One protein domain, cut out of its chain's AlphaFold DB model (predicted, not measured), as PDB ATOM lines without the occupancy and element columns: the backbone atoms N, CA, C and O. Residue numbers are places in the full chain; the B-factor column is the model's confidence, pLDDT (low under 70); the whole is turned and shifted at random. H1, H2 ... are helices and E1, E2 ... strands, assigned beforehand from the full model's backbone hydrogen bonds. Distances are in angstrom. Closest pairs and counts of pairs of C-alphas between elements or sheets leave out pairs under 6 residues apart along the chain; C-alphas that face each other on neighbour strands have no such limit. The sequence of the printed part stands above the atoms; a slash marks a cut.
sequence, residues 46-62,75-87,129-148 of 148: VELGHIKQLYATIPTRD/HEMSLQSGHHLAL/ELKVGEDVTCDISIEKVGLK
ATOM      1  N   VAL A  46     -53.041  -2.741  12.984       95.81
ATOM      2  CA  VAL A  46     -51.712  -2.139  13.138       95.81
ATOM      3  C   VAL A  46     -51.831  -0.627  12.955       95.81
ATOM      4  O   VAL A  46     -51.518  -0.070  11.902       95.81
ATOM      5  N   GLU A  47     -52.327   0.064  13.976       95.00
ATOM      6  CA  GLU A  47     -52.595   1.492  13.887       95.00
ATOM      7  C   GLU A  47     -51.292   2.291  13.729       95.00
ATOM      8  O   GLU A  47     -50.352   2.179  14.523       95.00
ATOM      9  N   LEU A  48     -51.249   3.179  12.732       94.06
ATOM     10  CA  LEU A  48     -50.094   4.044  12.492       94.06
ATOM     11  C   LEU A  48     -49.726   4.884  13.729       94.06
ATOM     12  O   LEU A  48     -48.543   5.123  13.978       94.06
ATOM     13  N   GLY A  49     -50.722   5.333  14.500       93.38
ATOM     14  CA  GLY A  49     -50.516   6.075  15.745       93.38
ATOM     15  C   GLY A  49     -49.714   5.274  16.771       93.38
ATOM     16  O   GLY A  49     -48.688   5.759  17.256       93.38
ATOM     17  N   HIS A  50     -50.125   4.032  17.030       93.12
ATOM     18  CA  HIS A  50     -49.429   3.109  17.927       93.12
ATOM     19  C   HIS A  50     -47.991   2.874  17.454       93.12
ATOM     20  O   HIS A  50     -47.036   3.044  18.214       93.12
ATOM     21  N   ILE A  51     -47.798   2.579  16.168       92.50
ATOM     22  CA  ILE A  51     -46.460   2.331  15.626       92.50
ATOM     23  C   ILE A  51     -45.565   3.569  15.766       92.50
ATOM     24  O   ILE A  51     -44.421   3.454  16.199       92.50
ATOM     25  N   LYS A  52     -46.071   4.783  15.522       90.56
ATOM     26  CA  LYS A  52     -45.302   6.017  15.777       90.56
ATOM     27  C   LYS A  52     -44.842   6.144  17.232       90.56
ATOM     28  O   LYS A  52     -43.724   6.611  17.458       90.56
ATOM     29  N   GLN A  53     -45.672   5.743  18.196       91.75
ATOM     30  CA  GLN A  53     -45.308   5.740  19.616       91.75
ATOM     31  C   GLN A  53     -44.231   4.697  19.921       91.75
ATOM     32  O   GLN A  53     -43.243   5.034  20.570       91.75
ATOM     33  N   LEU A  54     -44.365   3.476  19.394       90.56
ATOM     34  CA  LEU A  54     -43.347   2.430  19.529       90.56
ATOM     35  C   LEU A  54     -41.989   2.906  18.997       90.56
ATOM     36  O   LEU A  54     -40.981   2.854  19.691       90.56
ATOM     37  N   TYR A  55     -41.955   3.466  17.791       85.44
ATOM     38  CA  TYR A  55     -40.710   3.979  17.216       85.44
ATOM     39  C   TYR A  55     -40.113   5.163  17.987       85.44
ATOM     40  O   TYR A  55     -38.939   5.482  17.809       85.44
ATOM     41  N   ALA A  56     -40.891   5.835  18.839       85.25
ATOM     42  CA  ALA A  56     -40.358   6.864  19.719       85.25
ATOM     43  C   ALA A  56     -39.607   6.310  20.934       85.25
ATOM     44  O   ALA A  56     -38.833   7.055  21.535       85.25
ATOM     45  N   THR A  57     -39.804   5.035  21.277       86.81
ATOM     46  CA  THR A  57     -39.160   4.383  22.425       86.81
ATOM     47  C   THR A  57     -38.012   3.454  22.027       86.81
ATOM     48  O   THR A  57     -37.188   3.115  22.876       86.81
ATOM     49  N   ILE A  58     -37.915   3.065  20.752       83.44
ATOM     50  CA  ILE A  58     -36.831   2.218  20.242       83.44
ATOM     51  C   ILE A  58     -35.586   3.080  19.944       83.44
ATOM     52  O   ILE A  58     -35.704   4.140  19.324       83.44
ATOM     53  N   PRO A  59     -34.370   2.639  20.328       69.88
ATOM     54  CA  PRO A  59     -33.125   3.385  20.113       69.88
ATOM     55  C   PRO A  59     -32.659   3.479  18.644       69.88
ATOM     56  O   PRO A  59     -31.545   3.917  18.393       69.88
ATOM     57  N   THR A  60     -33.497   3.147  17.657       64.69
ATOM     58  CA  THR A  60     -33.205   3.222  16.207       64.69
ATOM     59  C   THR A  60     -33.192   4.654  15.648       64.69
ATOM     60  O   THR A  60     -33.103   4.866  14.441       64.69
ATOM     61  N   ARG A  61     -33.280   5.666  16.519       58.62
ATOM     62  CA  ARG A  61     -33.331   7.097  16.170       58.62
ATOM     63  C   ARG A  61     -31.984   7.816  16.209       58.62
ATOM     64  O   ARG A  61     -31.953   9.035  16.070       58.62
ATOM     65  N   ASP A  62     -30.878   7.100  16.376       61.41
ATOM     66  CA  ASP A  62     -29.537   7.695  16.309       61.41
ATOM     67  C   ASP A  62     -29.075   8.002  14.869       61.41
ATOM     68  O   ASP A  62     -27.988   8.542  14.668       61.41
ATOM     69  N   HIS A  75     -48.457   4.160   6.360       94.00
ATOM     70  CA  HIS A  75     -49.325   3.045   5.975       94.00
ATOM     71  C   HIS A  75     -48.645   2.150   4.933       94.00
ATOM     72  O   HIS A  75     -47.812   2.630   4.166       94.00
ATOM     73  N   GLU A  76     -49.000   0.864   4.921       93.38
ATOM     74  CA  GLU A  76     -48.424  -0.181   4.056       93.38
ATOM     75  C   GLU A  76     -46.943  -0.505   4.319       93.38
ATOM     76  O   GLU A  76     -46.389  -1.411   3.695       93.38
ATOM     77  N   MET A  77     -46.285   0.190   5.252       91.19
ATOM     78  CA  MET A  77     -44.930  -0.151   5.675       91.19
ATOM     79  C   MET A  77     -44.938  -1.489   6.416       91.19
ATOM     80  O   MET A  77     -45.681  -1.649   7.385       91.19
ATOM     81  N   SER A  78     -44.067  -2.413   6.011       91.88
ATOM     82  CA  SER A  78     -43.834  -3.654   6.749       91.88
ATOM     83  C   SER A  78     -43.258  -3.375   8.139       91.88
ATOM     84  O   SER A  78     -42.306  -2.604   8.301       91.88
ATOM     85  N   LEU A  79     -43.818  -4.023   9.155       89.62
ATOM     86  CA  LEU A  79     -43.290  -4.017  10.510       89.62
ATOM     87  C   LEU A  79     -42.017  -4.854  10.593       89.62
ATOM     88  O   LEU A  79     -41.947  -5.975  10.094       89.62
ATOM     89  N   GLN A  80     -41.027  -4.339  11.318       87.94
ATOM     90  CA  GLN A  80     -39.830  -5.107  11.636       87.94
ATOM     91  C   GLN A  80     -40.150  -6.226  12.637       87.94
ATOM     92  O   GLN A  80     -41.040  -6.116  13.491       87.94
ATOM     93  N   SER A  81     -39.379  -7.312  12.559       88.69
ATOM     94  CA  SER A  81     -39.465  -8.423  13.504       88.69
ATOM     95  C   SER A  81     -39.347  -7.932  14.948       88.69
ATOM     96  O   SER A  81     -38.467  -7.150  15.292       88.69
ATOM     97  N   GLY A  82     -40.250  -8.410  15.802       89.31
ATOM     98  CA  GLY A  82     -40.351  -8.009  17.208       89.31
ATOM     99  C   GLY A  82     -41.315  -6.851  17.479       89.31
ATOM    100  O   GLY A  82     -41.826  -6.764  18.590       89.31
ATOM    101  N   HIS A  83     -41.661  -6.014  16.491       91.06
ATOM    102  CA  HIS A  83     -42.590  -4.891  16.719       91.06
ATOM    103  C   HIS A  83     -44.013  -5.342  17.068       91.06
ATOM    104  O   HIS A  83     -44.717  -4.651  17.799       91.06
ATOM    105  N   HIS A  84     -44.416  -6.534  16.624       90.38
ATOM    106  CA  HIS A  84     -45.701  -7.141  16.981       90.38
ATOM    107  C   HIS A  84     -45.856  -7.407  18.490       90.38
ATOM    108  O   HIS A  84     -46.980  -7.562  18.948       90.38
ATOM    109  N   LEU A  85     -44.770  -7.423  19.278       91.94
ATOM    110  CA  LEU A  85     -44.836  -7.577  20.740       91.94
ATOM    111  C   LEU A  85     -45.446  -6.363  21.452       91.94
ATOM    112  O   LEU A  85     -45.815  -6.466  22.617       91.94
ATOM    113  N   ALA A  86     -45.508  -5.215  20.776       92.62
ATOM    114  CA  ALA A  86     -46.187  -4.029  21.285       92.62
ATOM    115  C   ALA A  86     -47.684  -4.010  20.933       92.62
ATOM    116  O   ALA A  86     -48.429  -3.207  21.486       92.62
ATOM    117  N   LEU A  87     -48.127  -4.879  20.021       92.81
ATOM    118  CA  LEU A  87     -49.535  -5.000  19.660       92.81
ATOM    119  C   LEU A  87     -50.293  -5.765  20.752       92.81
ATOM    120  O   LEU A  87     -49.695  -6.546  21.493       92.81
ATOM    121  N   GLU A 129     -45.454 -10.571   5.805       91.75
ATOM    122  CA  GLU A 129     -45.093  -9.501   6.731       91.75
ATOM    123  C   GLU A 129     -46.334  -8.714   7.157       91.75
ATOM    124  O   GLU A 129     -47.190  -8.411   6.331       91.75
ATOM    125  N   LEU A 130     -46.401  -8.347   8.438       93.75
ATOM    126  CA  LEU A 130     -47.444  -7.461   8.949       93.75
ATOM    127  C   LEU A 130     -47.183  -6.034   8.481       93.75
ATOM    128  O   LEU A 130     -46.062  -5.550   8.650       93.75
ATOM    129  N   LYS A 131     -48.200  -5.335   7.986       95.00
ATOM    130  CA  LYS A 131     -48.064  -3.937   7.565       95.00
ATOM    131  C   LYS A 131     -48.888  -2.984   8.407       95.00
ATOM    132  O   LYS A 131     -49.913  -3.324   8.987       95.00
ATOM    133  N   VAL A 132     -48.436  -1.736   8.440       95.44
ATOM    134  CA  VAL A 132     -49.160  -0.654   9.104       95.44
ATOM    135  C   VAL A 132     -50.484  -0.371   8.392       95.44
ATOM    136  O   VAL A 132     -50.505  -0.019   7.214       95.44
ATOM    137  N   GLY A 133     -51.579  -0.430   9.144       95.88
ATOM    138  CA  GLY A 133     -52.948  -0.254   8.668       95.88
ATOM    139  C   GLY A 133     -53.703  -1.557   8.409       95.88
ATOM    140  O   GLY A 133     -54.895  -1.483   8.139       95.88
ATOM    141  N   GLU A 134     -53.049  -2.718   8.503       96.31
ATOM    142  CA  GLU A 134     -53.719  -4.010   8.332       96.31
ATOM    143  C   GLU A 134     -54.452  -4.454   9.602       96.31
ATOM    144  O   GLU A 134     -53.987  -4.214  10.721       96.31
ATOM    145  N   ASP A 135     -55.567  -5.161   9.408       97.19
ATOM    146  CA  ASP A 135     -56.251  -5.896  10.469       97.19
ATOM    147  C   ASP A 135     -55.448  -7.149  10.832       97.19
ATOM    148  O   ASP A 135     -55.049  -7.944   9.977       97.19
ATOM    149  N   VAL A 136     -55.237  -7.351  12.127       96.56
ATOM    150  CA  VAL A 136     -54.406  -8.413  12.683       96.56
ATOM    151  C   VAL A 136     -55.149  -9.181  13.765       96.56
ATOM    152  O   VAL A 136     -56.002  -8.661  14.478       96.56
ATOM    153  N   THR A 137     -54.822 -10.463  13.893       97.12
ATOM    154  CA  THR A 137     -55.358 -11.344  14.937       97.12
ATOM    155  C   THR A 137     -54.213 -11.870  15.796       97.12
ATOM    156  O   THR A 137     -53.188 -12.294  15.262       97.12
ATOM    157  N   CYS A 138     -54.408 -11.887  17.113       96.25
ATOM    158  CA  CYS A 138     -53.542 -12.573  18.065       96.25
ATOM    159  C   CYS A 138     -54.285 -13.765  18.666       96.25
ATOM    160  O   CYS A 138     -55.330 -13.590  19.290       96.25
ATOM    161  N   ASP A 139     -53.737 -14.967  18.500       95.81
ATOM    162  CA  ASP A 139     -54.223 -16.183  19.146       95.81
ATOM    163  C   ASP A 139     -53.208 -16.632  20.205       95.81
ATOM    164  O   ASP A 139     -52.038 -16.877  19.903       95.81
ATOM    165  N   ILE A 140     -53.658 -16.774  21.452       94.31
ATOM    166  CA  ILE A 140     -52.828 -17.220  22.575       94.31
ATOM    167  C   ILE A 140     -53.353 -18.557  23.082       94.31
ATOM    168  O   ILE A 140     -54.549 -18.764  23.312       94.31
ATOM    169  N   SER A 141     -52.426 -19.487  23.286       94.56
ATOM    170  CA  SER A 141     -52.722 -20.811  23.811       94.56
ATOM    171  C   SER A 141     -51.590 -21.334  24.678       94.56
ATOM    172  O   SER A 141     -50.436 -20.933  24.535       94.56
ATOM    173  N   ILE A 142     -51.926 -22.260  25.573       93.50
ATOM    174  CA  ILE A 142     -50.937 -23.030  26.318       93.50
ATOM    175  C   ILE A 142     -50.827 -24.401  25.673       93.50
ATOM    176  O   ILE A 142     -51.784 -25.176  25.660       93.50
ATOM    177  N   GLU A 143     -49.638 -24.685  25.149       91.38
ATOM    178  CA  GLU A 143     -49.314 -25.978  24.553       91.38
ATOM    179  C   GLU A 143     -49.113 -27.047  25.631       91.38
ATOM    180  O   GLU A 143     -49.603 -28.169  25.513       91.38
ATOM    181  N   LYS A 144     -48.402 -26.700  26.711       90.81
ATOM    182  CA  LYS A 144     -48.039 -27.646  27.764       90.81
ATOM    183  C   LYS A 144     -47.989 -26.987  29.133       90.81
ATOM    184  O   LYS A 144     -47.354 -25.954  29.322       90.81
ATOM    185  N   VAL A 145     -48.575 -27.669  30.110       90.94
ATOM    186  CA  VAL A 145     -48.464 -27.353  31.535       90.94
ATOM    187  C   VAL A 145     -48.167 -28.638  32.307       90.94
ATOM    188  O   VAL A 145     -48.647 -29.714  31.953       90.94
ATOM    189  N   GLY A 146     -47.334 -28.554  33.339       85.38
ATOM    190  CA  GLY A 146     -46.972 -29.709  34.152       85.38
ATOM    191  C   GLY A 146     -46.245 -29.307  35.425       85.38
ATOM    192  O   GLY A 146     -45.667 -28.222  35.505       85.38
ATOM    193  N   LEU A 147     -46.285 -30.195  36.413       83.75
ATOM    194  CA  LEU A 147     -45.506 -30.068  37.640       83.75
ATOM    195  C   LEU A 147     -44.099 -30.622  37.393       83.75
ATOM    196  O   LEU A 147     -43.949 -31.635  36.706       83.75
ATOM    197  N   LYS A 148     -43.088 -29.930  37.918       74.06
ATOM    198  CA  LYS A 148     -41.693 -30.375  37.923       74.06
ATOM    199  C   LYS A 148     -41.269 -30.714  39.340       74.06
ATOM    200  O   LYS A 148     -41.744 -30.008  40.257       74.06
TER     201      LYS A 148
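What this domain is: This is residues 46 to 62, 75 to 87 and 129 to 148 of the 148 residues of an uncharacterized protein of Botryobasidium botryosum FD-172 SS1 (UniProt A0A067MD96). A small body made of one helix, H1, a one-turn helix, H2, close to it, and loop stretches has a long arm leading away from it: the strand E1 runs outward, and residues 139 to 148, of which 139 to 141 belong to E1, stick out. The arm makes much of the length, and the C-alphas span 45 by 27 by 16 A along their three main axes, an elongated outline. The printed part has 50 residues in three pieces, with two named helices and one named strand in the order H1, H2, E1; E1 pairs with no named strand. The class is mixed, helices and strands, with 21 residues, under half of those printed, in named elements. The whole is only just extended, close to loose, with a radius of gyration of the C-alphas of 14.7 A.

How they stand to each other: H1, residues 48 to 57, and H2, residues 83 to 86, are close but not clearly touching, with 2 pairs of C-alphas within 8 A. Their closest C-alphas are those of Leu 54 and Ala 86, 7.3 A apart, and their centres are 10.5 A apart. E1, residues 135 to 141, is apart from H1. E1 is also apart from H2. In H1, 5 of 6 pairs of O i and N i+4 are within hydrogen-bond range, while H2, with 4 residues, is too short for such a pair and has its 1 pair of O i and N i+3 within range.

Where its parts are: H1 runs from Leu 48, with its C-alpha at (-50.094, 4.044, 12.492), to Thr 57, and measures 14.8 A from first to last C-alpha. H2 runs from His 83, with its C-alpha at (-42.590, -4.891, 16.719), to Ala 86. E1 runs from Asp 135 to Ser 141, whose C-alpha is at (-52.722, -20.811, 23.811), and measures 20.3 A from first to last C-alpha.

The domain as a whole: The two C-alphas farthest apart are those of His 75 and Lys 148, at 46.9 A. Without residues 139 to 148, which stand free, the body has 40 residues and spans 30 by 18 by 15 A, with a radius of gyration of 9.9 A. Residues 63 to 74 are not printed, and C-alphas 62 and 75 are 22.8 A apart across this cut, which lies in the link from H1 to H2. Residues 88 to 128 are not printed either, and C-alphas 87 and 129 are 14.4 A apart across this second cut, in the link from H2 to E1. Lys 148 is the chain's last residue. The mean pLDDT of the printed part of this predicted model is 89.3, and residues 59 to 62 are under 70.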